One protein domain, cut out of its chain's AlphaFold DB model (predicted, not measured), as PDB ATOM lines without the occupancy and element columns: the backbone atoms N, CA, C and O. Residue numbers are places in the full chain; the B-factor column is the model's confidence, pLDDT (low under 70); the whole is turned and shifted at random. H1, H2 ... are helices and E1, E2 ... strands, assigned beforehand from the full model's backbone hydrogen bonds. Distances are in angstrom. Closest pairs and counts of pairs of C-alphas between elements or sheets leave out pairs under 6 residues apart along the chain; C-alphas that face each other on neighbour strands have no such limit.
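Overview. This is residues 167 to 359 of the 361 residues of an uncharacterized protein of Vibrio ishigakensis (UniProt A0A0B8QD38). A strongly twisted slab of three strands, E1, E5 and E4, has the helix H3 packed over one face, along E4. Beyond one end of this sheet lies a looser group, the small hairpin E2 and E3, the short helices H4 and H5 and the long helix H6, which reaches back to the sheet with its residues 350 to 357. The printed part has 193 residues with six named helices and five named strands, in the order H1, E1, H2, H3, E2, E3, E4, E5, H4, H5, H6; under half of the residues, 84, are in named elements, and long links join several of them. The larger sheet has the order E1, E5, E4 and is mixed, the smaller one, E2 and E3, is antiparallel, and the class is mixed, helices and strands. The whole is compact, with a radius of gyration of the C-alphas of 17.9 A and spans of 51 by 38 by 34 A.

Arrangement. Start at the inner strand E5, residues 279 to 286. Edge strand E1, residues 176 to 181, is parallel to it at 26 degrees, with N 179 and O 283 within hydrogen-bond range at 2.9 A. Edge strand E4, residues 259 to 265, is antiparallel to E5 at 155 degrees and forms a hairpin with it; look for N 282 and O 262, 2.8 A apart. H3, residues 228 to 242, is on one face of this sheet, which gives two layers, a helix over a sheet. Its height over the sheet is 9.4 A; it lies over E4 and runs along the strands, at 16 degrees to E4 on the local plane, and their closest C-alphas are those of Phe 239 and Val 260, 6.8 A apart. H6, residues 340 to 357, only grazes the sheet; its closest C-alpha to E5 is that of Ala 357, 7.0 A from that of Val 285. H1, residues 167 to 170, only grazes it too, and so does H2, residues 201 to 205, which is close to but not clearly touching H3, with the C-alphas of Lys 204 and Leu 232 at 7.1 A. In the hairpin of E2, residues 243 to 246, and E3, residues 251 to 254, N 244 and O 253 are 2.9 A apart. H4, residues 291 to 296, has its C-alpha of Ser 291 at 6.2 A from that of Ala 254 in E3. It is close to but not clearly touching H6, with Trp 293 and Leu 349 the closest C-alphas at 7.1 A, and also H5, residues 300 to 306, with Glu 294 and Ala 303 at 5.5 A. H5 and H6 are apart. Every O i to N i+4 pair is within hydrogen-bond range in H2, H3, H4, H5 and H6; H1 is too short for such a pair.

Along the chain. Find C-alpha 279 at (17.109, -27.220, 53.313); from there E5 runs 21.8 A to C-alpha 286. E4 is 19.3 A long, E1 16.1 A and H3 21.2 A. E2 and E3 measure 9.3 A and 9.9 A, H4 and H5 8.8 A and 9.9 A, H1 and H2 5.2 A and 6.1 A. H1 begins at C-alpha 167, (5.923, -32.630, 59.994). H6, the longest helix, runs 25.5 A to C-alpha 357 at (3.708, -32.556, 39.131).

Size, cuts and confidence. The two C-alphas farthest apart are those of Gly 277 and Gly 314, at 52.9 A. The printed part, 167 to 359, has no cut. Look for the long links at residues 182 to 200, 206 to 227, 266 to 278 and 307 to 339. The mean pLDDT of the printed part is 88.4, and it is under 70 at residues 211 to 218, 310 to 317 and 332 to 336.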
ATOM      1  N   MET A 167       5.081 -32.733  58.789       94.44
ATOM      2  CA  MET A 167       5.923 -32.630  59.994       94.44
ATOM      3  C   MET A 167       6.824 -33.853  60.209       94.44
ATOM      4  O   MET A 167       8.028 -33.665  60.403       94.44
ATOM      5  N   PRO A 168       6.329 -35.102  60.075       93.62
ATOM      6  CA  PRO A 168       7.162 -36.291  60.263       93.62
ATOM      7  C   PRO A 168       8.318 -36.398  59.272       93.62
ATOM      8  O   PRO A 168       9.347 -36.998  59.594       93.62
ATOM      9  N   LEU A 169       8.144 -35.850  58.065       95.88
ATOM     10  CA  LEU A 169       9.149 -35.856  57.005       95.88
ATOM     11  C   LEU A 169      10.220 -34.790  57.263       95.88
ATOM     12  O   LEU A 169      11.411 -35.086  57.140       95.88
ATOM     13  N   LEU A 170       9.815 -33.589  57.691       96.94
ATOM     14  CA  LEU A 170      10.737 -32.521  58.094       96.94
ATOM     15  C   LEU A 170      11.565 -32.933  59.311       96.94
ATOM     16  O   LEU A 170      12.789 -32.830  59.286       96.94
ATOM     17  N   ALA A 171      10.927 -33.513  60.328       94.81
ATOM     18  CA  ALA A 171      11.612 -34.015  61.515       94.81
ATOM     19  C   ALA A 171      12.591 -35.163  61.189       94.81
ATOM     20  O   ALA A 171      13.456 -35.506  61.992       94.81
ATOM     21  N   ARG A 172      12.456 -35.819  60.028       94.38
ATOM     22  CA  ARG A 172      13.381 -36.854  59.521       94.38
ATOM     23  C   ARG A 172      14.382 -36.317  58.493       94.38
ATOM     24  O   ARG A 172      15.095 -37.112  57.889       94.38
ATOM     25  N   LYS A 173      14.442 -34.995  58.290       96.94
ATOM     26  CA  LYS A 173      15.331 -34.322  57.329       96.94
ATOM     27  C   LYS A 173      15.196 -34.864  55.902       96.94
ATOM     28  O   LYS A 173      16.169 -34.948  55.154       96.94
ATOM     29  N   VAL A 174      13.978 -35.232  55.500       96.75
ATOM     30  CA  VAL A 174      13.705 -35.602  54.106       96.75
ATOM     31  C   VAL A 174      13.927 -34.367  53.229       96.75
ATOM     32  O   VAL A 174      13.311 -33.327  53.444       96.75
ATOM     33  N   SER A 175      14.821 -34.464  52.244       96.81
ATOM     34  CA  SER A 175      15.234 -33.314  51.420       96.81
ATOM     35  C   SER A 175      14.286 -32.996  50.262       96.81
ATOM     36  O   SER A 175      14.367 -31.914  49.689       96.81
ATOM     37  N   LYS A 176      13.418 -33.939  49.877       97.00
ATOM     38  CA  LYS A 176      12.455 -33.776  48.781       97.00
ATOM     39  C   LYS A 176      11.091 -34.288  49.207       97.00
ATOM     40  O   LYS A 176      10.937 -35.481  49.464       97.00
ATOM     41  N   ILE A 177      10.109 -33.398  49.265       97.38
ATOM     42  CA  ILE A 177       8.762 -33.711  49.737       97.38
ATOM     43  C   ILE A 177       7.744 -33.328  48.664       97.38
ATOM     44  O   ILE A 177       7.831 -32.272  48.042       97.38
ATOM     45  N   VAL A 178       6.744 -34.179  48.455       97.12
ATOM     46  CA  VAL A 178       5.563 -33.845  47.654       97.12
ATOM     47  C   VAL A 178       4.369 -33.776  48.589       97.12
ATOM     48  O   VAL A 178       4.051 -34.760  49.252       97.12
ATOM     49  N   VAL A 179       3.697 -32.629  48.622       97.06
ATOM     50  CA  VAL A 179       2.549 -32.394  49.501       97.06
ATOM     51  C   VAL A 179       1.286 -32.272  48.665       97.06
ATOM     52  O   VAL A 179       1.167 -31.363  47.843       97.06
ATOM     53  N   PHE A 180       0.320 -33.161  48.894       95.44
ATOM     54  CA  PHE A 180      -0.996 -33.095  48.261       95.44
ATOM     55  C   PHE A 180      -1.977 -32.347  49.165       95.44
ATOM     56  O   PHE A 180      -2.442 -32.864  50.175       95.44
ATOM     57  N   ILE A 181      -2.319 -31.123  48.781       94.81
ATOM     58  CA  ILE A 181      -3.226 -30.253  49.527       94.81
ATOM     59  C   ILE A 181      -4.657 -30.563  49.080       94.81
ATOM     60  O   ILE A 181      -5.218 -29.920  48.185       94.81
ATOM     61  N   ASN A 182      -5.244 -31.583  49.703       89.25
ATOM     62  CA  ASN A 182      -6.635 -31.970  49.496       89.25
ATOM     63  C   ASN A 182      -7.533 -31.118  50.396       89.25
ATOM     64  O   ASN A 182      -7.425 -31.142  51.616       89.25
ATOM     65  N   THR A 183      -8.404 -30.308  49.803       86.50
ATOM     66  CA  THR A 183      -9.208 -29.338  50.553       86.50
ATOM     67  C   THR A 183     -10.612 -29.207  49.985       86.50
ATOM     68  O   THR A 183     -10.832 -29.466  48.805       86.50
ATOM     69  N   LYS A 184     -11.549 -28.750  50.820       83.19
ATOM     70  CA  LYS A 184     -12.944 -28.446  50.461       83.19
ATOM     71  C   LYS A 184     -13.119 -27.069  49.814       83.19
ATOM     72  O   LYS A 184     -14.232 -26.688  49.469       83.19
ATOM     73  N   LYS A 185     -12.052 -26.269  49.715       84.31
ATOM     74  CA  LYS A 185     -12.123 -24.911  49.163       84.31
ATOM     75  C   LYS A 185     -11.208 -24.757  47.950       84.31
ATOM     76  O   LYS A 185     -10.005 -25.011  48.076       84.31
ATOM     77  N   PRO A 186     -11.737 -24.284  46.810       89.69
ATOM     78  CA  PRO A 186     -10.897 -23.966  45.670       89.69
ATOM     79  C   PRO A 186      -9.919 -22.851  46.020       89.69
ATOM     80  O   PRO A 186     -10.195 -22.000  46.873       89.69
ATOM     81  N   PHE A 187      -8.771 -22.859  45.347       95.06
ATOM     82  CA  PHE A 187      -7.834 -21.753  45.444       95.06
ATOM     83  C   PHE A 187      -8.483 -20.482  44.878       95.06
ATOM     84  O   PHE A 187      -9.000 -20.495  43.766       95.06
ATOM     85  N   SER A 188      -8.454 -19.384  45.631       95.19
ATOM     86  CA  SER A 188      -9.036 -18.101  45.229       95.19
ATOM     87  C   SER A 188      -8.023 -16.971  45.447       95.19
ATOM     88  O   SER A 188      -7.833 -16.533  46.583       95.19
ATOM     89  N   PRO A 189      -7.312 -16.517  44.402       95.75
ATOM     90  CA  PRO A 189      -6.253 -15.527  44.543       95.75
ATOM     91  C   PRO A 189      -6.795 -14.120  44.820       95.75
ATOM     92  O   PRO A 189      -7.709 -13.642  44.150       95.75
ATOM     93  N   ASN A 190      -6.135 -13.394  45.723       95.94
ATOM     94  CA  ASN A 190      -6.355 -11.969  45.956       95.94
ATOM     95  C   ASN A 190      -5.134 -11.155  45.502       95.94
ATOM     96  O   ASN A 190      -4.108 -11.115  46.174       95.94
ATOM     97  N   LYS A 191      -5.267 -10.451  44.369       90.50
ATOM     98  CA  LYS A 191      -4.171  -9.676  43.753       90.50
ATOM     99  C   LYS A 191      -3.659  -8.517  44.613       90.50
ATOM    100  O   LYS A 191      -2.511  -8.121  44.463       90.50
ATOM    101  N   LYS A 192      -4.521  -7.906  45.431       93.94
ATOM    102  CA  LYS A 192      -4.158  -6.718  46.226       93.94
ATOM    103  C   LYS A 192      -3.549  -7.106  47.567       93.94
ATOM    104  O   LYS A 192      -2.714  -6.380  48.091       93.94
ATOM    105  N   LYS A 193      -4.004  -8.225  48.127       95.44
ATOM    106  CA  LYS A 193      -3.582  -8.739  49.426       95.44
ATOM    107  C   LYS A 193      -3.367 -10.249  49.308       95.44
ATOM    108  O   LYS A 193      -4.280 -11.005  49.628       95.44
ATOM    109  N   PRO A 194      -2.188 -10.709  48.850       94.88
ATOM    110  CA  PRO A 194      -1.945 -12.129  48.590       94.88
ATOM    111  C   PRO A 194      -2.240 -13.039  49.788       94.88
ATOM    112  O   PRO A 194      -2.823 -14.103  49.605       94.88
ATOM    113  N   LEU A 195      -1.949 -12.600  51.016       93.56
ATOM    114  CA  LEU A 195      -2.240 -13.358  52.243       93.56
ATOM    115  C   LEU A 195      -3.745 -13.586  52.493       93.56
ATOM    116  O   LEU A 195      -4.116 -14.586  53.113       93.56
ATOM    117  N   ASP A 196      -4.610 -12.732  51.937       94.50
ATOM    118  CA  ASP A 196      -6.071 -12.871  51.998       94.50
ATOM    119  C   ASP A 196      -6.605 -13.833  50.921       94.50
ATOM    120  O   ASP A 196      -7.813 -14.054  50.829       94.50
ATOM    121  N   SER A 197      -5.733 -14.417  50.087       95.31
ATOM    122  CA  SER A 197      -6.141 -15.443  49.125       95.31
ATOM    123  C   SER A 197      -6.762 -16.637  49.852       95.31
ATOM    124  O   SER A 197      -6.284 -17.078  50.907       95.31
ATOM    125  N   GLY A 198      -7.823 -17.189  49.266       93.19
ATOM    126  CA  GLY A 198      -8.415 -18.451  49.679       93.19
ATOM    127  C   GLY A 198      -7.464 -19.589  49.341       93.19
ATOM    128  O   GLY A 198      -7.454 -20.074  48.218       93.19
ATOM    129  N   VAL A 199      -6.645 -19.996  50.301       93.19
ATOM    130  CA  VAL A 199      -5.769 -21.168  50.228       93.19
ATOM    131  C   VAL A 199      -5.930 -21.953  51.530       93.19
ATOM    132  O   VAL A 199      -6.342 -21.384  52.546       93.19
ATOM    133  N   ASN A 200      -5.684 -23.263  51.481       92.00
ATOM    134  CA  ASN A 200      -5.807 -24.173  52.619       92.00
ATOM    135  C   ASN A 200      -5.129 -23.605  53.890       92.00
ATOM    136  O   ASN A 200      -4.014 -23.087  53.828       92.00
ATOM    137  N   LYS A 201      -5.826 -23.685  55.033       89.69
ATOM    138  CA  LYS A 201      -5.344 -23.147  56.314       89.69
ATOM    139  C   LYS A 201      -4.107 -23.883  56.832       89.69
ATOM    140  O   LYS A 201      -3.158 -23.211  57.208       89.69
ATOM    141  N   SER A 202      -4.098 -25.218  56.793       89.69
ATOM    142  CA  SER A 202      -2.949 -26.037  57.202       89.69
ATOM    143  C   SER A 202      -1.701 -25.677  56.399       89.69
ATOM    144  O   SER A 202      -0.635 -25.538  56.976       89.69
ATOM    145  N   LEU A 203      -1.842 -25.385  55.094       94.31
ATOM    146  CA  LEU A 203      -0.729 -24.860  54.298       94.31
ATOM    147  C   LEU A 203      -0.229 -23.520  54.845       94.31
ATOM    148  O   LEU A 203       0.969 -23.365  55.032       94.31
ATOM    149  N   LYS A 204      -1.124 -22.549  55.084       93.56
ATOM    150  CA  LYS A 204      -0.735 -21.229  55.615       93.56
ATOM    151  C   LYS A 204      -0.027 -21.349  56.973       93.56
ATOM    152  O   LYS A 204       0.940 -20.627  57.200       93.56
ATOM    153  N   ALA A 205      -0.490 -22.262  57.828       92.56
ATOM    154  CA  ALA A 205       0.006 -22.465  59.186       92.56
ATOM    155  C   ALA A 205       1.481 -22.886  59.240       92.56
ATOM    156  O   ALA A 205       2.162 -22.583  60.211       92.56
ATOM    157  N   LEU A 206       1.996 -23.515  58.176       95.38
ATOM    158  CA  LEU A 206       3.416 -23.876  58.080       95.38
ATOM    159  C   LEU A 206       4.349 -22.660  58.002       95.38
ATOM    160  O   LEU A 206       5.535 -22.756  58.317       95.38
ATOM    161  N   PHE A 207       3.822 -21.523  57.546       96.25
ATOM    162  CA  PHE A 207       4.599 -20.328  57.221       96.25
ATOM    163  C   PHE A 207       4.344 -19.168  58.181       96.25
ATOM    164  O   PHE A 207       5.240 -18.364  58.425       96.25
ATOM    165  N   ILE A 208       3.114 -19.024  58.672       93.25
ATOM    166  CA  ILE A 208       2.720 -17.922  59.548       93.25
ATOM    167  C   ILE A 208       1.786 -18.425  60.651       93.25
ATOM    168  O   ILE A 208       0.979 -19.319  60.386       93.25
ATOM    169  N   PRO A 209       1.825 -17.822  61.852       88.75
ATOM    170  CA  PRO A 209       0.849 -18.117  62.891       88.75
ATOM    171  C   PRO A 209      -0.568 -17.810  62.398       88.75
ATOM    172  O   PRO A 209      -0.808 -16.772  61.771       88.75
ATOM    173  N   ILE A 210      -1.510 -18.704  62.688       83.44
ATOM    174  CA  ILE A 210      -2.932 -18.488  62.421       83.44
ATOM    175  C   ILE A 210      -3.667 -18.511  63.752       83.44
ATOM    176  O   ILE A 210      -3.835 -19.572  64.344       83.44
ATOM    177  N   ASP A 211      -4.150 -17.346  64.179       64.25
ATOM    178  CA  ASP A 211      -5.061 -17.256  65.316       64.25
ATOM    179  C   ASP A 211      -6.444 -17.764  64.917       64.25
ATOM    180  O   ASP A 211      -7.108 -17.222  64.024       64.25
ATOM    181  N   ASN A 212      -6.925 -18.783  65.622       60.84
ATOM    182  CA  ASN A 212      -8.329 -19.146  65.581       60.84
ATOM    183  C   ASN A 212      -9.038 -18.479  66.764       60.84
ATOM    184  O   ASN A 212      -8.908 -18.906  67.907       60.84
ATOM    185  N   PHE A 213      -9.865 -17.471  66.460       49.41
ATOM    186  CA  PHE A 213     -10.699 -16.696  67.401       49.41
ATOM    187  C   PHE A 213     -11.566 -17.528  68.371       49.41
ATOM    188  O   PHE A 213     -12.149 -16.971  69.295       49.41
ATOM    189  N   TRP A 214     -11.670 -18.840  68.163       51.34
ATOM    190  CA  TRP A 214     -12.488 -19.760  68.952       51.34
ATOM    191  C   TRP A 214     -11.685 -20.883  69.631       51.34
ATOM    192  O   TRP A 214     -12.312 -21.807  70.134       51.34
ATOM    193  N   LYS A 215     -10.339 -20.854  69.609       51.00
ATOM    194  CA  LYS A 215      -9.430 -21.868  70.202       51.00
ATOM    195  C   LYS A 215      -9.667 -23.348  69.816       51.00
ATOM    196  O   LYS A 215      -8.997 -24.219  70.343       51.00
ATOM    197  N   LYS A 216     -10.576 -23.660  68.883       49.72
ATOM    198  CA  LYS A 216     -10.891 -25.050  68.483       49.72
ATOM    199  C   LYS A 216      -9.769 -25.754  67.708       49.72
ATOM    200  O   LYS A 216      -9.711 -26.971  67.663       49.72
ATOM    201  N   GLU A 217      -8.882 -24.990  67.085       53.91
ATOM    202  CA  GLU A 217      -7.724 -25.493  66.344       53.91
ATOM    203  C   GLU A 217      -6.559 -24.552  66.692       53.91
ATOM    204  O   GLU A 217      -6.645 -23.362  66.381       53.91
ATOM    205  N   ASP A 218      -5.513 -25.027  67.368       59.00
ATOM    206  CA  ASP A 218      -4.307 -24.230  67.620       59.00
ATOM    207  C   ASP A 218      -3.240 -24.601  66.585       59.00
ATOM    208  O   ASP A 218      -2.610 -25.649  66.663       59.00
ATOM    209  N   PHE A 219      -3.075 -23.741  65.579       70.12
ATOM    210  CA  PHE A 219      -2.046 -23.887  64.548       70.12
ATOM    211  C   PHE A 219      -0.807 -23.032  64.838       70.12
ATOM    212  O   PHE A 219       0.074 -22.918  63.983       70.12
ATOM    213  N   SER A 220      -0.736 -22.369  65.997       70.12
ATOM    214  CA  SER A 220       0.394 -21.497  66.332       70.12
ATOM    215  C   SER A 220       1.711 -22.274  66.412       70.12
ATOM    216  O   SER A 220       2.763 -21.752  66.044       70.12
ATOM    217  N   THR A 221       1.636 -23.554  66.779       83.38
ATOM    218  CA  THR A 221       2.762 -24.486  66.860       83.38
ATOM    219  C   THR A 221       3.223 -25.013  65.501       83.38
ATOM    220  O   THR A 221       4.241 -25.694  65.451       83.38
ATOM    221  N   ASN A 222       2.551 -24.696  64.388       90.38
ATOM    222  CA  ASN A 222       2.863 -25.280  63.075       90.38
ATOM    223  C   ASN A 222       3.863 -24.490  62.239       90.38
ATOM    224  O   ASN A 222       4.217 -24.937  61.148       90.38
ATOM    225  N   VAL A 223       4.317 -23.328  62.702       94.06
ATOM    226  CA  VAL A 223       5.272 -22.530  61.933       94.06
ATOM    227  C   VAL A 223       6.615 -23.257  61.914       94.06
ATOM    228  O   VAL A 223       7.206 -23.520  62.960       94.06
ATOM    229  N   VAL A 224       7.076 -23.618  60.715       96.25
ATOM    230  CA  VAL A 224       8.262 -24.473  60.526       96.25
ATOM    231  C   VAL A 224       9.220 -23.965  59.456       96.25
ATOM    232  O   VAL A 224      10.273 -24.569  59.286       96.25
ATOM    233  N   PHE A 225       8.919 -22.857  58.769       97.94
ATOM    234  CA  PHE A 225       9.782 -22.307  57.717       97.94
ATOM    235  C   PHE A 225      10.279 -20.888  58.006       97.94
ATOM    236  O   PHE A 225       9.529 -20.021  58.461       97.94
ATOM    237  N   GLU A 226      11.550 -20.642  57.679       97.19
ATOM    238  CA  GLU A 226      12.170 -19.317  57.714       97.19
ATOM    239  C   GLU A 226      11.527 -18.359  56.703       97.19
ATOM    240  O   GLU A 226      11.037 -18.776  55.654       97.19
ATOM    241  N   SER A 227      11.552 -17.052  57.003       96.81
ATOM    242  CA  SER A 227      10.968 -16.005  56.139       96.81
ATOM    243  C   SER A 227       9.541 -16.342  55.676       96.81
ATOM    244  O   SER A 227       9.152 -16.098  54.530       96.81
ATOM    245  N   GLY A 228       8.766 -16.982  56.561       95.62
ATOM    246  CA  GLY A 228       7.570 -17.711  56.156       95.62
ATOM    247  C   GLY A 228       6.518 -16.831  55.480       95.62
ATOM    248  O   GLY A 228       5.919 -17.237  54.486       95.62
ATOM    249  N   LYS A 229       6.341 -15.582  55.926       96.81
ATOM    250  CA  LYS A 229       5.412 -14.638  55.292       96.81
ATOM    251  C   LYS A 229       5.784 -14.366  53.830       96.81
ATOM    252  O   LYS A 229       4.909 -14.388  52.963       96.81
ATOM    253  N   GLU A 230       7.054 -14.098  53.557       98.12
ATOM    254  CA  GLU A 230       7.574 -13.809  52.223       98.12
ATOM    255  C   GLU A 230       7.472 -15.041  51.316       98.12
ATOM    256  O   GLU A 230       6.992 -14.928  50.184       98.12
ATOM    257  N   GLU A 231       7.850 -16.219  51.816       98.31
ATOM    258  CA  GLU A 231       7.767 -17.478  51.065       98.31
ATOM    259  C   GLU A 231       6.319 -17.891  50.771       98.31
ATOM    260  O   GLU A 231       6.000 -18.300  49.650       98.31
ATOM    261  N   LEU A 232       5.399 -17.680  51.716       98.00
ATOM    262  CA  LEU A 232       3.973 -17.907  51.496       98.00
ATOM    263  C   LEU A 232       3.411 -16.975  50.415       98.00
ATOM    264  O   LEU A 232       2.645 -17.418  49.556       98.00
ATOM    265  N   ILE A 233       3.794 -15.692  50.417       98.19
ATOM    266  CA  ILE A 233       3.383 -14.743  49.371       98.19
ATOM    267  C   ILE A 233       3.904 -15.199  48.004       98.19
ATOM    268  O   ILE A 233       3.125 -15.233  47.048       98.19
ATOM    269  N   LYS A 234       5.180 -15.596  47.902       98.25
ATOM    270  CA  LYS A 234       5.765 -16.124  46.655       98.25
ATOM    271  C   LYS A 234       5.004 -17.356  46.158       98.25
ATOM    272  O   LYS A 234       4.644 -17.414  44.982       98.25
ATOM    273  N   LEU A 235       4.699 -18.304  47.047       98.38
ATOM    274  CA  LEU A 235       3.932 -19.509  46.721       98.38
ATOM    275  C   LEU A 235       2.530 -19.171  46.189       98.38
ATOM    276  O   LEU A 235       2.121 -19.681  45.143       98.38
ATOM    277  N   ILE A 236       1.803 -18.279  46.870       98.31
ATOM    278  CA  ILE A 236       0.463 -17.837  46.459       98.31
ATOM    279  C   ILE A 236       0.506 -17.142  45.095       98.31
ATOM    280  O   ILE A 236      -0.335 -17.414  44.234       98.31
ATOM    281  N   GLU A 237       1.486 -16.269  44.868       98.06
ATOM    282  CA  GLU A 237       1.655 -15.587  43.586       98.06
ATOM    283  C   GLU A 237       1.987 -16.571  42.461       98.06
ATOM    284  O   GLU A 237       1.401 -16.483  41.378       98.06
ATOM    285  N   HIS A 238       2.836 -17.570  42.714       97.81
ATOM    286  CA  HIS A 238       3.095 -18.642  41.755       97.81
ATOM    287  C   HIS A 238       1.820 -19.426  41.430       97.81
ATOM    288  O   HIS A 238       1.484 -19.553  40.248       97.81
ATOM    289  N   PHE A 239       1.047 -19.861  42.433       98.06
ATOM    290  CA  PHE A 239      -0.254 -20.498  42.202       98.06
ATOM    291  C   PHE A 239      -1.191 -19.615  41.373       98.06
ATOM    292  O   PHE A 239      -1.810 -20.094  40.420       98.06
ATOM    293  N   ARG A 240      -1.242 -18.308  41.656       97.62
ATOM    294  CA  ARG A 240      -2.045 -17.346  40.893       97.62
ATOM    295  C   ARG A 240      -1.688 -17.335  39.406       97.62
ATOM    296  O   ARG A 240      -2.588 -17.220  38.575       97.62
ATOM    297  N   THR A 241      -0.412 -17.465  39.041       97.44
ATOM    298  CA  THR A 241      -0.011 -17.508  37.620       97.44
ATOM    299  C   THR A 241      -0.497 -18.763  36.886       97.44
ATOM    300  O   THR A 241      -0.669 -18.739  35.660       97.44
ATOM    301  N   LEU A 242      -0.763 -19.847  37.622       97.69
ATOM    302  CA  LEU A 242      -1.137 -21.157  37.086       97.69
ATOM    303  C   LEU A 242      -2.649 -21.359  36.961       97.69
ATOM    304  O   LEU A 242      -3.081 -22.303  36.295       97.69
ATOM    305  N   VAL A 243      -3.453 -20.470  37.541       97.50
ATOM    306  CA  VAL A 243      -4.916 -20.519  37.457       97.50
ATOM    307  C   VAL A 243      -5.483 -19.512  36.457       97.50
ATOM    308  O   VAL A 243      -4.814 -18.577  36.008       97.50
ATOM    309  N   LYS A 244      -6.738 -19.730  36.074       95.50
ATOM    310  CA  LYS A 244      -7.582 -18.790  35.337       95.50
ATOM    311  C   LYS A 244      -8.980 -18.806  35.942       95.50
ATOM    312  O   LYS A 244      -9.405 -19.830  36.466       95.50
ATOM    313  N   GLU A 245      -9.690 -17.699  35.829       93.06
ATOM    314  CA  GLU A 245     -11.101 -17.648  36.196       93.06
ATOM    315  C   GLU A 245     -11.937 -18.457  35.189       93.06
ATOM    316  O   GLU A 245     -11.708 -18.391  33.976       93.06
ATOM    317  N   GLU A 246     -12.872 -19.255  35.696       89.81
ATOM    318  CA  GLU A 246     -13.836 -20.009  34.906       89.81
ATOM    319  C   GLU A 246     -15.217 -19.366  35.008       89.81
ATOM    320  O   GLU A 246     -15.916 -19.491  36.014       89.81
ATOM    321  N   THR A 247     -15.608 -18.701  33.923       84.25
ATOM    322  CA  THR A 247     -16.837 -17.900  33.816       84.25
ATOM    323  C   THR A 247     -18.114 -18.656  34.178       84.25
ATOM    324  O   THR A 247     -19.025 -18.060  34.739       84.25
ATOM    325  N   SER A 248     -18.197 -19.964  33.906       80.88
ATOM    326  CA  SER A 248     -19.398 -20.756  34.207       80.88
ATOM    327  C   SER A 248     -19.579 -21.090  35.690       80.88
ATOM    328  O   SER A 248     -20.656 -21.541  36.081       80.88
ATOM    329  N   SER A 249     -18.536 -20.914  36.505       81.25
ATOM    330  CA  SER A 249     -18.537 -21.263  37.930       81.25
ATOM    331  C   SER A 249     -18.052 -20.153  38.861       81.25
ATOM    332  O   SER A 249     -18.132 -20.344  40.070       81.25
ATOM    333  N   GLU A 250     -17.528 -19.043  38.328       84.44
ATOM    334  CA  GLU A 250     -16.867 -17.970  39.099       84.44
ATOM    335  C   GLU A 250     -15.689 -18.491  39.966       84.44
ATOM    336  O   GLU A 250     -15.254 -17.858  40.925       84.44
ATOM    337  N   GLU A 251     -15.151 -19.671  39.629       89.38
ATOM    338  CA  GLU A 251     -14.044 -20.335  40.328       89.38
ATOM    339  C   GLU A 251     -12.735 -20.156  39.554       89.38
ATOM    340  O   GLU A 251     -12.724 -20.143  38.323       89.38
ATOM    341  N   TYR A 252     -11.610 -20.087  40.264       93.81
ATOM    342  CA  TYR A 252     -10.293 -20.180  39.645       93.81
ATOM    343  C   TYR A 252      -9.883 -21.641  39.465       93.81
ATOM    344  O   TYR A 252      -9.680 -22.366  40.433       93.81
ATOM    345  N   ILE A 253      -9.704 -22.052  38.211       94.88
ATOM    346  CA  ILE A 253      -9.287 -23.408  37.850       94.88
ATOM    347  C   ILE A 253      -7.861 -23.411  37.303       94.88
ATOM    348  O   ILE A 253      -7.414 -22.457  36.656       94.88
ATOM    349  N   ALA A 254      -7.137 -24.508  37.498       96.94
ATOM    350  CA  ALA A 254      -5.798 -24.671  36.959       96.94
ATOM    351  C   ALA A 254      -5.809 -24.662  35.421       96.94
ATOM    352  O   ALA A 254      -6.627 -25.314  34.757       96.94
ATOM    353  N   LYS A 255      -4.836 -23.976  34.815       96.81
ATOM    354  CA  LYS A 255      -4.607 -24.036  33.364       96.81
ATOM    355  C   LYS A 255      -4.273 -25.467  32.935       96.81
ATOM    356  O   LYS A 255      -4.816 -25.937  31.935       96.81
ATOM    357  N   THR A 256      -3.440 -26.167  33.710       95.56
ATOM    358  CA  THR A 256      -2.972 -27.541  33.442       95.56
ATOM    359  C   THR A 256      -3.040 -28.453  34.668       95.56
ATOM    360  O   THR A 256      -3.670 -29.507  34.610       95.56
ATOM    361  N   ALA A 257      -2.384 -28.062  35.750       95.50
ATOM    362  CA  ALA A 257      -2.408 -28.642  37.088       95.50
ATOM    363  C   ALA A 257      -1.886 -27.551  38.036       95.50
ATOM    364  O   ALA A 257      -1.095 -26.710  37.601       95.50
ATOM    365  N   LEU A 258      -2.345 -27.522  39.286       96.81
ATOM    366  CA  LEU A 258      -1.936 -26.496  40.242       96.81
ATOM    367  C   LEU A 258      -0.835 -27.055  41.141       96.81
ATOM    368  O   LEU A 258      -1.120 -27.682  42.157       96.81
ATOM    369  N   PHE A 259       0.420 -26.869  40.737       97.06
ATOM    370  CA  PHE A 259       1.561 -27.266  41.552       97.06
ATOM    371  C   PHE A 259       2.716 -26.273  41.449       97.06
ATOM    372  O   PHE A 259       2.915 -25.660  40.402       97.06
ATOM    373  N   VAL A 260       3.472 -26.118  42.535       97.50
ATOM    374  CA  VAL A 260       4.633 -25.221  42.622       97.50
ATOM    375  C   VAL A 260       5.729 -25.919  43.416       97.50
ATOM    376  O   VAL A 260       5.449 -26.520  44.450       97.50
ATOM    377  N   LYS A 261       6.969 -25.827  42.932       97.19
ATOM    378  CA  LYS A 261       8.155 -26.242  43.682       97.19
ATOM    379  C   LYS A 261       8.742 -25.051  44.435       97.19
ATOM    380  O   LYS A 261       8.849 -23.967  43.862       97.19
ATOM    381  N   THR A 262       9.131 -25.259  45.683       98.06
ATOM    382  CA  THR A 262       9.820 -24.273  46.524       98.06
ATOM    383  C   THR A 262      11.027 -24.920  47.185       98.06
ATOM    384  O   THR A 262      10.960 -26.096  47.526       98.06
ATOM    385  N   ASN A 263      12.085 -24.151  47.422       98.25
ATOM    386  CA  ASN A 263      13.172 -24.545  48.316       98.25
ATOM    387  C   ASN A 263      13.021 -23.726  49.591       98.25
ATOM    388  O   ASN A 263      13.001 -22.499  49.508       98.25
ATOM    389  N   LEU A 264      12.845 -24.394  50.726       98.62
ATOM    390  CA  LEU A 264      12.612 -23.761  52.022       98.62
ATOM    391  C   LEU A 264      13.673 -24.209  53.025       98.62
ATOM    392  O   LEU A 264      14.280 -25.267  52.859       98.62
ATOM    393  N   VAL A 265      13.851 -23.409  54.071       98.62
ATOM    394  CA  VAL A 265      14.724 -23.711  55.209       98.62
ATOM    395  C   VAL A 265      13.856 -23.828  56.452       98.62
ATOM    396  O   VAL A 265      12.972 -22.992  56.669       98.62
ATOM    397  N   THR A 266      14.060 -24.880  57.240       98.50
ATOM    398  CA  THR A 266      13.301 -25.076  58.477       98.50
ATOM    399  C   THR A 266      13.764 -24.143  59.594       98.50
ATOM    400  O   THR A 266      14.958 -23.880  59.739       98.50
ATOM    401  N   ILE A 267      12.828 -23.706  60.439       97.62
ATOM    402  CA  ILE A 267      13.141 -23.193  61.784       97.62
ATOM    403  C   ILE A 267      13.040 -24.318  62.814       97.62
ATOM    404  O   ILE A 267      12.423 -25.353  62.557       97.62
ATOM    405  N   GLU A 268      13.635 -24.112  63.990       96.50
ATOM    406  CA  GLU A 268      13.469 -25.041  65.106       96.50
ATOM    407  C   GLU A 268      11.992 -25.095  65.507       96.50
ATOM    408  O   GLU A 268      11.362 -24.069  65.765       96.50
ATOM    409  N   ASN A 269      11.456 -26.307  65.595       93.19
ATOM    410  CA  ASN A 269      10.139 -26.559  66.143       93.19
ATOM    411  C   ASN A 269      10.222 -27.737  67.109       93.19
ATOM    412  O   ASN A 269      10.198 -28.904  66.710       93.19
ATOM    413  N   LYS A 270      10.336 -27.411  68.399       89.94
ATOM    414  CA  LYS A 270      10.507 -28.408  69.458       89.94
ATOM    415  C   LYS A 270       9.293 -29.310  69.591       89.94
ATOM    416  O   LYS A 270       9.489 -30.490  69.821       89.94
ATOM    417  N   HIS A 271       8.081 -28.798  69.373       87.25
ATOM    418  CA  HIS A 271       6.853 -29.589  69.480       87.25
ATOM    419  C   HIS A 271       6.855 -30.785  68.513       87.25
ATOM    420  O   HIS A 271       6.501 -31.891  68.903       87.25
ATOM    421  N   TYR A 272       7.327 -30.588  67.278       90.25
ATOM    422  CA  TYR A 272       7.425 -31.652  66.269       90.25
ATOM    423  C   TYR A 272       8.817 -32.301  66.162       90.25
ATOM    424  O   TYR A 272       9.007 -33.225  65.370       90.25
ATOM    425  N   GLY A 273       9.803 -31.829  66.930       91.88
ATOM    426  CA  GLY A 273      11.179 -32.322  66.869       91.88
ATOM    427  C   GLY A 273      11.864 -31.992  65.540       91.88
ATOM    428  O   GLY A 273      12.623 -32.806  65.012       91.88
ATOM    429  N   ILE A 274      11.550 -30.827  64.967       96.12
ATOM    430  CA  ILE A 274      12.151 -30.325  63.730       96.12
ATOM    431  C   ILE A 274      13.331 -29.429  64.101       96.12
ATOM    432  O   ILE A 274      13.189 -28.468  64.856       96.12
ATOM    433  N   GLU A 275      14.499 -29.746  63.555       96.75
ATOM    434  CA  GLU A 275      15.707 -28.939  63.714       96.75
ATOM    435  C   GLU A 275      15.720 -27.766  62.722       96.75
ATOM    436  O   GLU A 275      15.202 -27.875  61.608       96.75
ATOM    437  N   ALA A 276      16.345 -26.653  63.112       97.75
ATOM    438  CA  ALA A 276      16.559 -25.507  62.230       97.75
ATOM    439  C   ALA A 276      17.615 -25.793  61.146       97.75
ATOM    440  O   ALA A 276      18.496 -26.637  61.323       97.75
ATOM    441  N   GLY A 277      17.568 -25.034  60.050       97.88
ATOM    442  CA  GLY A 277      18.618 -25.014  59.028       97.88
ATOM    443  C   GLY A 277      18.590 -26.185  58.043       97.88
ATOM    444  O   GLY A 277      19.532 -26.348  57.270       97.88
ATOM    445  N   HIS A 278      17.538 -27.012  58.043       98.38
ATOM    446  CA  HIS A 278      17.375 -28.064  57.039       98.38
ATOM    447  C   HIS A 278      16.803 -27.477  55.746       98.38
ATOM    448  O   HIS A 278      15.684 -26.962  55.731       98.38
ATOM    449  N   GLU A 279      17.561 -27.581  54.657       98.44
ATOM    450  CA  GLU A 279      17.109 -27.220  53.313       98.44
ATOM    451  C   GLU A 279      16.252 -28.341  52.706       98.44
ATOM    452  O   GLU A 279      16.660 -29.505  52.631       98.44
ATOM    453  N   VAL A 280      15.060 -27.985  52.226       98.44
ATOM    454  CA  VAL A 280      14.098 -28.936  51.662       98.44
ATOM    455  C   VAL A 280      13.446 -28.405  50.385       98.44
ATOM    456  O   VAL A 280      12.915 -27.294  50.346       98.44
ATOM    457  N   GLU A 281      13.442 -29.226  49.330       98.38
ATOM    458  CA  GLU A 281      12.629 -29.005  48.131       98.38
ATOM    459  C   GLU A 281      11.222 -29.561  48.380       98.38
ATOM    460  O   GLU A 281      11.046 -30.752  48.649       98.38
ATOM    461  N   ILE A 282      10.201 -28.717  48.247       98.31
ATOM    462  CA  ILE A 282       8.803 -29.118  48.409       98.31
ATOM    463  C   ILE A 282       8.036 -28.856  47.121       98.31
ATOM    464  O   ILE A 282       7.985 -27.732  46.625       98.31
ATOM    465  N   THR A 283       7.394 -29.897  46.593       98.12
ATOM    466  CA  THR A 283       6.405 -29.789  45.517       98.12
ATOM    467  C   THR A 283       5.010 -29.734  46.125       98.12
ATOM    468  O   THR A 283       4.455 -30.755  46.532       98.12
ATOM    469  N   TRP A 284       4.423 -28.542  46.162       98.00
ATOM    470  CA  TRP A 284       3.052 -28.326  46.611       98.00
ATOM    471  C   TRP A 284       2.091 -28.649  45.477       98.00
ATOM    472  O   TRP A 284       2.141 -28.002  44.436       98.00
ATOM    473  N   VAL A 285       1.206 -29.619  45.673       97.38
ATOM    474  CA  VAL A 285       0.195 -30.041  44.701       97.38
ATOM    475  C   VAL A 285      -1.177 -29.715  45.270       97.38
ATOM    476  O   VAL A 285      -1.666 -30.393  46.168       97.38
ATOM    477  N   TYR A 286      -1.814 -28.667  44.761       96.06
ATOM    478  CA  TYR A 286      -3.116 -28.225  45.247       96.06
ATOM    479  C   TYR A 286      -4.235 -28.904  44.461       96.06
ATOM    480  O   TYR A 286      -4.295 -28.790  43.232       96.06
ATOM    481  N   ASN A 287      -5.140 -29.602  45.155       92.25
ATOM    482  CA  ASN A 287      -6.304 -30.198  44.506       92.25
ATOM    483  C   ASN A 287      -7.189 -29.083  43.933       92.25
ATOM    484  O   ASN A 287      -7.630 -28.201  44.662       92.25
ATOM    485  N   CYS A 288      -7.409 -29.081  42.622       92.88
ATOM    486  CA  CYS A 288      -8.146 -28.040  41.915       92.88
ATOM    487  C   CYS A 288      -8.622 -28.594  40.571       92.88
ATOM    488  O   CYS A 288      -7.959 -29.445  39.965       92.88
ATOM    489  N   ARG A 289      -9.746 -28.079  40.067       93.88
ATOM    490  CA  ARG A 289     -10.180 -28.343  38.692       93.88
ATOM    491  C   ARG A 289      -9.093 -27.959  37.689       93.88
ATOM    492  O   ARG A 289      -8.320 -27.025  37.899       93.88
ATOM    493  N   SER A 290      -9.046 -28.662  36.556       95.19
ATOM    494  CA  SER A 290      -8.044 -28.431  35.511       95.19
ATOM    495  C   SER A 290      -8.684 -28.290  34.139       95.19
ATOM    496  O   SER A 290      -9.225 -29.242  33.580       95.19
ATOM    497  N   SER A 291      -8.510 -27.117  33.530       95.06
ATOM    498  CA  SER A 291      -9.050 -26.853  32.197       95.06
ATOM    499  C   SER A 291      -8.433 -27.755  31.119       95.06
ATOM    500  O   SER A 291      -9.108 -28.135  30.163       95.06
ATOM    501  N   ALA A 292      -7.146 -28.106  31.238       95.69
ATOM    502  CA  ALA A 292      -6.496 -29.005  30.286       95.69
ATOM    503  C   ALA A 292      -7.009 -30.441  30.410       95.69
ATOM    504  O   ALA A 292      -7.179 -31.104  29.388       95.69
ATOM    505  N   TRP A 293      -7.262 -30.896  31.637       96.12
ATOM    506  CA  TRP A 293      -7.844 -32.206  31.902       96.12
ATOM    507  C   TRP A 293      -9.296 -32.278  31.411       96.12
ATOM    508  O   TRP A 293      -9.626 -33.171  30.633       96.12
ATOM    509  N   GLU A 294     -10.131 -31.285  31.733       94.88
ATOM    510  CA  GLU A 294     -11.531 -31.218  31.285       94.88
ATOM    511  C   GLU A 294     -11.645 -31.251  29.753       94.88
ATOM    512  O   GLU A 294     -12.458 -31.986  29.192       94.88
ATOM    513  N   ARG A 295     -10.760 -30.540  29.033       94.38
ATOM    514  CA  ARG A 295     -10.701 -30.598  27.557       94.38
ATOM    515  C   ARG A 295     -10.343 -31.984  27.014       94.38
ATOM    516  O   ARG A 295     -10.688 -32.281  25.868       94.38
ATOM    517  N   LYS A 296      -9.657 -32.824  27.793       95.00
ATOM    518  CA  LYS A 296      -9.264 -34.191  27.413       95.00
ATOM    519  C   LYS A 296     -10.314 -35.245  27.763       95.00
ATOM    520  O   LYS A 296     -10.203 -36.358  27.249       95.00
ATOM    521  N   LEU A 297     -11.344 -34.910  28.543       93.50
ATOM    522  CA  LEU A 297     -12.473 -35.809  28.765       93.50
ATOM    523  C   LEU A 297     -13.154 -36.139  27.430       93.50
ATOM    524  O   LEU A 297     -13.396 -35.251  26.602       93.50
ATOM    525  N   LYS A 298     -13.422 -37.431  27.207       93.19
ATOM    526  CA  LYS A 298     -14.134 -37.914  26.012       93.19
ATOM    527  C   LYS A 298     -15.592 -37.461  26.035       93.19
ATOM    528  O   LYS A 298     -16.095 -36.981  25.026       93.19
ATOM    529  N   ASP A 299     -16.226 -37.568  27.198       92.38
ATOM    530  CA  ASP A 299     -17.579 -37.080  27.437       92.38
ATOM    531  C   ASP A 299     -17.557 -35.557  27.645       92.38
ATOM    532  O   ASP A 299     -17.099 -35.044  28.671       92.38
ATOM    533  N   LYS A 300     -18.011 -34.822  26.625       91.62
ATOM    534  CA  LYS A 300     -18.046 -33.355  26.643       91.62
ATOM    535  C   LYS A 300     -19.186 -32.799  27.476       91.62
ATOM    536  O   LYS A 300     -19.056 -31.686  27.982       91.62
ATOM    537  N   ASP A 301     -20.270 -33.543  27.635       89.44
ATOM    538  CA  ASP A 301     -21.393 -33.088  28.445       89.44
ATOM    539  C   ASP A 301     -21.079 -33.260  29.929       89.44
ATOM    540  O   ASP A 301     -21.393 -32.372  30.719       89.44
ATOM    541  N   LEU A 302     -20.324 -34.302  30.293       89.38
ATOM    542  CA  LEU A 302     -19.734 -34.431  31.624       89.38
ATOM    543  C   LEU A 302     -18.756 -33.292  31.940       89.38
ATOM    544  O   LEU A 302     -18.825 -32.715  33.022       89.38
ATOM    545  N   ALA A 303     -17.887 -32.918  30.995       88.62
ATOM    546  CA  ALA A 303     -16.980 -31.781  31.177       88.62
ATOM    547  C   ALA A 303     -17.745 -30.462  31.403       88.62
ATOM    548  O   ALA A 303     -17.400 -29.688  32.294       88.62
ATOM    549  N   LYS A 304     -18.824 -30.222  30.641       86.50
ATOM    550  CA  LYS A 304     -19.709 -29.062  30.848       86.50
ATOM    551  C   LYS A 304     -20.442 -29.119  32.187       86.50
ATOM    552  O   LYS A 304     -20.707 -28.065  32.754       86.50
ATOM    553  N   LEU A 305     -20.812 -30.311  32.654       86.81
ATOM    554  CA  LEU A 305     -21.485 -30.501  33.937       86.81
ATOM    555  C   LEU A 305     -20.545 -30.133  35.090       86.81
ATOM    556  O   LEU A 305     -20.891 -29.274  35.882       86.81
ATOM    557  N   ILE A 306     -19.320 -30.670  35.100       88.75
ATOM    558  CA  ILE A 306     -18.271 -30.307  36.074       88.75
ATOM    559  C   ILE A 306     -18.019 -28.791  36.089       88.75
ATOM    560  O   ILE A 306     -17.757 -28.202  37.134       88.75
ATOM    561  N   ALA A 307     -18.112 -28.138  34.925       84.38
ATOM    562  CA  ALA A 307     -17.881 -26.705  34.809       84.38
ATOM    563  C   ALA A 307     -18.966 -25.808  35.410       84.38
ATOM    564  O   ALA A 307     -18.714 -24.620  35.624       84.38
ATOM    565  N   LYS A 308     -20.155 -26.337  35.691       81.19
ATOM    566  CA  LYS A 308     -21.263 -25.560  36.240       81.19
ATOM    567  C   LYS A 308     -21.315 -25.737  37.751       81.19
ATOM    568  O   LYS A 308     -21.594 -26.826  38.231       81.19
ATOM    569  N   LYS A 309     -21.188 -24.654  38.517       71.12
ATOM    570  CA  LYS A 309     -21.537 -24.700  39.945       71.12
ATOM    571  C   LYS A 309     -23.035 -24.548  40.166       71.12
ATOM    572  O   LYS A 309     -23.747 -23.925  39.379       71.12
ATOM    573  N   LYS A 310     -23.528 -25.153  41.243       59.25
ATOM    574  CA  LYS A 310     -24.912 -25.016  41.698       59.25
ATOM    575  C   LYS A 310     -25.010 -23.772  42.571       59.25
ATOM    576  O   LYS A 310     -24.153 -23.559  43.422       59.25
ATOM    577  N   ARG A 311     -26.049 -22.956  42.359       53.81
ATOM    578  CA  ARG A 311     -26.241 -21.728  43.138       53.81
ATOM    579  C   ARG A 311     -27.377 -21.779  44.148       53.81
ATOM    580  O   ARG A 311     -27.272 -20.999  45.072       53.81
ATOM    581  N   LEU A 312     -28.391 -22.659  44.075       48.88
ATOM    582  CA  LEU A 312     -29.367 -22.711  45.187       48.88
ATOM    583  C   LEU A 312     -30.292 -23.933  45.351       48.88
ATOM    584  O   LEU A 312     -30.730 -24.096  46.470       48.88
ATOM    585  N   ILE A 313     -30.588 -24.801  44.372       41.81
ATOM    586  CA  ILE A 313     -31.349 -26.078  44.531       41.81
ATOM    587  C   ILE A 313     -31.272 -26.844  43.186       41.81
ATOM    588  O   ILE A 313     -31.242 -26.208  42.136       41.81
ATOM    589  N   GLY A 314     -31.225 -28.190  43.190       44.34
ATOM    590  CA  GLY A 314     -31.250 -29.042  41.974       44.34
ATOM    591  C   GLY A 314     -29.923 -29.746  41.635       44.34
ATOM    592  O   GLY A 314     -28.995 -29.127  41.123       44.34
ATOM    593  N   ASN A 315     -29.814 -31.034  41.991       49.41
ATOM    594  CA  ASN A 315     -28.588 -31.849  41.952       49.41
ATOM    595  C   ASN A 315     -27.998 -31.997  40.546       49.41
ATOM    596  O   ASN A 315     -28.574 -32.674  39.691       49.41
ATOM    597  N   GLN A 316     -26.779 -31.496  40.347       55.91
ATOM    598  CA  GLN A 316     -25.958 -31.835  39.189       55.91
ATOM    599  C   GLN A 316     -25.304 -33.209  39.384       55.91
ATOM    600  O   GLN A 316     -24.086 -33.342  39.363       55.91
ATOM    601  N   LYS A 317     -26.112 -34.254  39.615       65.25
ATOM    602  CA  LYS A 317     -25.646 -35.629  39.893       65.25
ATOM    603  C   LYS A 317     -24.557 -35.735  40.996       65.25
ATOM    604  O   LYS A 317     -23.865 -36.748  41.027       65.25
ATOM    605  N   GLY A 318     -24.408 -34.736  41.876       77.44
ATOM    606  CA  GLY A 318     -23.367 -34.694  42.914       77.44
ATOM    607  C   GLY A 318     -21.994 -34.216  42.417       77.44
ATOM    608  O   GLY A 318     -20.971 -34.586  42.982       77.44
ATOM    609  N   LEU A 319     -21.913 -33.463  41.317       86.06
ATOM    610  CA  LEU A 319     -20.641 -32.967  40.765       86.06
ATOM    611  C   LEU A 319     -20.418 -31.466  40.974       86.06
ATOM    612  O   LEU A 319     -19.362 -30.962  40.603       86.06
ATOM    613  N   GLU A 320     -21.377 -30.772  41.584       80.81
ATOM    614  CA  GLU A 320     -21.330 -29.330  41.848       80.81
ATOM    615  C   GLU A 320     -20.099 -28.870  42.641       80.81
ATOM    616  O   GLU A 320     -19.578 -27.782  42.385       80.81
ATOM    617  N   ASP A 321     -19.621 -29.712  43.555       85.56
ATOM    618  CA  ASP A 321     -18.479 -29.413  44.412       85.56
ATOM    619  C   ASP A 321     -17.186 -30.072  43.936       85.56
ATOM    620  O   ASP A 321     -16.174 -29.963  44.611       85.56
ATOM    621  N   PHE A 322     -17.154 -30.722  42.766       89.75
ATOM    622  CA  PHE A 322     -15.935 -31.365  42.267       89.75
ATOM    623  C   PHE A 322     -14.763 -30.366  42.112       89.75
ATOM    624  O   PHE A 322     -14.953 -29.320  41.485       89.75
ATOM    625  N   PRO A 323     -13.524 -30.687  42.555       92.31
ATOM    626  CA  PRO A 323     -13.065 -31.887  43.276       92.31
ATOM    627  C   PRO A 323     -13.027 -31.716  44.812       92.31
ATOM    628  O   PRO A 323     -12.305 -32.430  45.502       92.31
ATOM    629  N   HIS A 324     -13.748 -30.734  45.334       89.69
ATOM    630  CA  HIS A 324     -13.752 -30.208  46.697       89.69
ATOM    631  C   HIS A 324     -14.914 -30.728  47.563       89.69
ATOM    632  O   HIS A 324     -15.491 -29.972  48.343       89.69
ATOM    633  N   TYR A 325     -15.253 -32.011  47.438       86.44
ATOM    634  CA  TYR A 325     -16.371 -32.613  48.166       86.44
ATOM    635  C   TYR A 325     -16.248 -32.489  49.691       86.44
ATOM    636  O   TYR A 325     -15.154 -32.506  50.265       86.44
ATOM    637  N   GLY A 326     -17.397 -32.397  50.353       76.81
ATOM    638  CA  GLY A 326     -17.522 -32.484  51.795       76.81
ATOM    639  C   GLY A 326     -17.104 -33.856  52.322       76.81
ATOM    640  O   GLY A 326     -17.361 -34.891  51.717       76.81
ATOM    641  N   THR A 327     -16.468 -33.867  53.497       73.12
ATOM    642  CA  THR A 327     -16.146 -35.116  54.212       73.12
ATOM    643  C   THR A 327     -17.416 -35.822  54.667       73.12
ATOM    644  O   THR A 327     -17.486 -37.042  54.600       73.12
ATOM    645  N   PHE A 328     -18.408 -35.051  55.126       72.50
ATOM    646  CA  PHE A 328     -19.642 -35.570  55.697       72.50
ATOM    647  C   PHE A 328     -20.854 -35.159  54.879       72.50
ATOM    648  O   PHE A 328     -20.948 -34.003  54.471       72.50
ATOM    649  N   PHE A 329     -21.785 -36.096  54.696       70.94
ATOM    650  CA  PHE A 329     -23.094 -35.878  54.075       70.94
ATOM    651  C   PHE A 329     -23.045 -35.257  52.670       70.94
ATOM    652  O   PHE A 329     -24.015 -34.640  52.234       70.94
ATOM    653  N   GLU A 330     -21.941 -35.457  51.942       76.25
ATOM    654  CA  GLU A 330     -21.821 -35.059  50.533       76.25
ATOM    655  C   GLU A 330     -22.943 -35.679  49.689       76.25
ATOM    656  O   GLU A 330     -23.521 -35.040  48.814       76.25
ATOM    657  N   ASN A 331     -23.291 -36.934  49.987       76.25
ATOM    658  CA  ASN A 331     -24.389 -37.645  49.356       76.25
ATOM    659  C   ASN A 331     -25.419 -38.090  50.398       76.25
ATOM    660  O   ASN A 331     -25.080 -38.515  51.495       76.25
ATOM    661  N   ILE A 332     -26.696 -38.102  50.003       67.25
ATOM    662  CA  ILE A 332     -27.842 -38.441  50.871       67.25
ATOM    663  C   ILE A 332     -27.745 -39.861  51.473       67.25
ATOM    664  O   ILE A 332     -28.347 -40.134  52.506       67.25
ATOM    665  N   ARG A 333     -27.026 -40.786  50.822       63.47
ATOM    666  CA  ARG A 333     -27.015 -42.219  51.173       63.47
ATOM    667  C   ARG A 333     -25.940 -42.647  52.176       63.47
ATOM    668  O   ARG A 333     -25.986 -43.798  52.595       63.47
ATOM    669  N   GLY A 334     -25.026 -41.769  52.581       59.66
ATOM    670  CA  GLY A 334     -23.942 -42.166  53.474       59.66
ATOM    671  C   GLY A 334     -23.328 -41.003  54.238       59.66
ATOM    672  O   GLY A 334     -23.357 -39.860  53.790       59.66
ATOM    673  N   VAL A 335     -22.750 -41.313  55.400       65.25
ATOM    674  CA  VAL A 335     -22.094 -40.318  56.259       65.25
ATOM    675  C   VAL A 335     -20.819 -39.793  55.595       65.25
ATOM    676  O   VAL A 335     -20.626 -38.590  55.596       65.25
ATOM    677  N   VAL A 336     -20.011 -40.652  54.957       69.94
ATOM    678  CA  VAL A 336     -18.730 -40.298  54.295       69.94
ATOM    679  C   VAL A 336     -18.603 -40.848  52.860       69.94
ATOM    680  O   VAL A 336     -17.509 -40.977  52.316       69.94
ATOM    681  N   GLU A 337     -19.715 -41.239  52.233       78.69
ATOM    682  CA  GLU A 337     -19.695 -41.987  50.968       78.69
ATOM    683  C   GLU A 337     -19.714 -41.072  49.730       78.69
ATOM    684  O   GLU A 337     -20.600 -40.227  49.573       78.69
ATOM    685  N   LEU A 338     -18.784 -41.310  48.796       85.38
ATOM    686  CA  LEU A 338     -18.797 -40.742  47.445       85.38
ATOM    687  C   LEU A 338     -19.382 -41.733  46.431       85.38
ATOM    688  O   LEU A 338     -19.116 -42.934  46.467       85.38
ATOM    689  N   SER A 339     -20.140 -41.226  45.460       88.00
ATOM    690  CA  SER A 339     -20.651 -42.021  44.345       88.00
ATOM    691  C   SER A 339     -19.527 -42.512  43.425       88.00
ATOM    692  O   SER A 339     -18.479 -41.883  43.274       88.00
ATOM    693  N   LYS A 340     -19.787 -43.604  42.692       91.06
ATOM    694  CA  LYS A 340     -18.834 -44.184  41.723       91.06
ATOM    695  C   LYS A 340     -18.305 -43.161  40.710       91.06
ATOM    696  O   LYS A 340     -17.141 -43.224  40.326       91.06
ATOM    697  N   VAL A 341     -19.151 -42.230  40.261       90.00
ATOM    698  CA  VAL A 341     -18.756 -41.193  39.294       90.00
ATOM    699  C   VAL A 341     -17.805 -40.186  39.943       90.00
ATOM    700  O   VAL A 341     -16.766 -39.896  39.355       90.00
ATOM    701  N   GLN A 342     -18.110 -39.718  41.158       90.44
ATOM    702  CA  GLN A 342     -17.244 -38.813  41.924       90.44
ATOM    703  C   GLN A 342     -15.864 -39.453  42.160       90.44
ATOM    704  O   GLN A 342     -14.846 -38.859  41.810       90.44
ATOM    705  N   THR A 343     -15.819 -40.701  42.642       91.75
ATOM    706  CA  THR A 343     -14.566 -41.434  42.904       91.75
ATOM    707  C   THR A 343     -13.734 -41.648  41.638       91.75
ATOM    708  O   THR A 343     -12.521 -41.424  41.643       91.75
ATOM    709  N   ASN A 344     -14.369 -42.036  40.526       93.75
ATOM    710  CA  ASN A 344     -13.672 -42.232  39.253       93.75
ATOM    711  C   ASN A 344     -13.100 -40.920  38.700       93.75
ATOM    712  O   ASN A 344     -11.970 -40.903  38.212       93.75
ATOM    713  N   LEU A 345     -13.857 -39.819  38.782       93.81
ATOM    714  CA  LEU A 345     -13.393 -38.506  38.334       93.81
ATOM    715  C   LEU A 345     -12.250 -37.983  39.202       93.81
ATOM    716  O   LEU A 345     -11.258 -37.511  38.648       93.81
ATOM    717  N   LEU A 346     -12.350 -38.121  40.529       93.94
ATOM    718  CA  LEU A 346     -11.281 -37.743  41.454       93.94
ATOM    719  C   LEU A 346     -10.010 -38.532  41.164       93.94
ATOM    720  O   LEU A 346      -8.964 -37.937  40.942       93.94
ATOM    721  N   THR A 347     -10.106 -39.858  41.076       94.44
ATOM    722  CA  THR A 347      -8.952 -40.720  40.782       94.44
ATOM    723  C   THR A 347      -8.305 -40.340  39.450       94.44
ATOM    724  O   THR A 347      -7.081 -40.249  39.346       94.44
ATOM    725  N   ASN A 348      -9.115 -40.072  38.420       95.62
ATOM    726  CA  ASN A 348      -8.613 -39.692  37.104       95.62
ATOM    727  C   ASN A 348      -7.927 -38.316  37.104       95.62
ATOM    728  O   ASN A 348      -6.854 -38.174  36.509       95.62
ATOM    729  N   LEU A 349      -8.514 -37.321  37.778       95.62
ATOM    730  CA  LEU A 349      -7.917 -35.997  37.938       95.62
ATOM    731  C   LEU A 349      -6.635 -36.069  38.776       95.62
ATOM    732  O   LEU A 349      -5.616 -35.524  38.357       95.62
ATOM    733  N   SER A 350      -6.643 -36.779  39.905       95.00
ATOM    734  CA  SER A 350      -5.467 -36.951  40.762       95.00
ATOM    735  C   SER A 350      -4.324 -37.628  40.013       95.00
ATOM    736  O   SER A 350      -3.193 -37.151  40.073       95.00
ATOM    737  N   TYR A 351      -4.606 -38.664  39.213       94.81
ATOM    738  CA  TYR A 351      -3.605 -39.273  38.331       94.81
ATOM    739  C   TYR A 351      -3.053 -38.271  37.306       94.81
ATOM    740  O   TYR A 351      -1.841 -38.192  37.098       94.81
ATOM    741  N   TRP A 352      -3.925 -37.479  36.669       95.12
ATOM    742  CA  TRP A 352      -3.506 -36.437  35.729       95.12
ATOM    743  C   TRP A 352      -2.578 -35.414  36.390       95.12
ATOM    744  O   TRP A 352      -1.529 -35.088  35.831       95.12
ATOM    745  N   VAL A 353      -2.954 -34.918  37.569       95.38
ATOM    746  CA  VAL A 353      -2.197 -33.922  38.329       95.38
ATOM    747  C   VAL A 353      -0.861 -34.498  38.789       95.38
ATOM    748  O   VAL A 353       0.171 -33.889  38.512       95.38
ATOM    749  N   ALA A 354      -0.849 -35.692  39.389       93.75
ATOM    750  CA  ALA A 354       0.373 -36.360  39.831       93.75
ATOM    751  C   ALA A 354       1.344 -36.579  38.663       93.75
ATOM    752  O   ALA A 354       2.508 -36.205  38.748       93.75
ATOM    753  N   LYS A 355       0.864 -37.060  37.510       94.31
ATOM    754  CA  LYS A 355       1.703 -37.236  36.311       94.31
ATOM    755  C   LYS A 355       2.334 -35.931  35.811       94.31
ATOM    756  O   LYS A 355       3.356 -35.968  35.133       94.31
ATOM    757  N   LYS A 356       1.707 -34.780  36.071       93.44
ATOM    758  CA  LYS A 356       2.248 -33.463  35.707       93.44
ATOM    759  C   LYS A 356       3.228 -32.940  36.751       93.44
ATOM    760  O   LYS A 356       4.283 -32.462  36.356       93.44
ATOM    761  N   ALA A 357       2.884 -33.047  38.031       92.69
ATOM    762  CA  ALA A 357       3.708 -32.556  39.131       92.69
ATOM    763  C   ALA A 357       4.993 -33.377  39.320       92.69
ATOM    764  O   ALA A 357       6.041 -32.820  39.625       92.69
ATOM    765  N   LEU A 358       4.916 -34.691  39.089       91.44
ATOM    766  CA  LEU A 358       5.996 -35.649  39.338       91.44
ATOM    767  C   LEU A 358       6.798 -36.006  38.081       91.44
ATOM    768  O   LEU A 358       7.568 -36.954  38.097       91.44
ATOM    769  N   LYS A 359       6.587 -35.311  36.959       86.19
ATOM    770  CA  LYS A 359       7.229 -35.676  35.685       86.19
ATOM    771  C   LYS A 359       8.763 -35.590  35.752       86.19
ATOM    772  O   LYS A 359       9.436 -36.359  35.074       86.19
TER     773      LYS A 359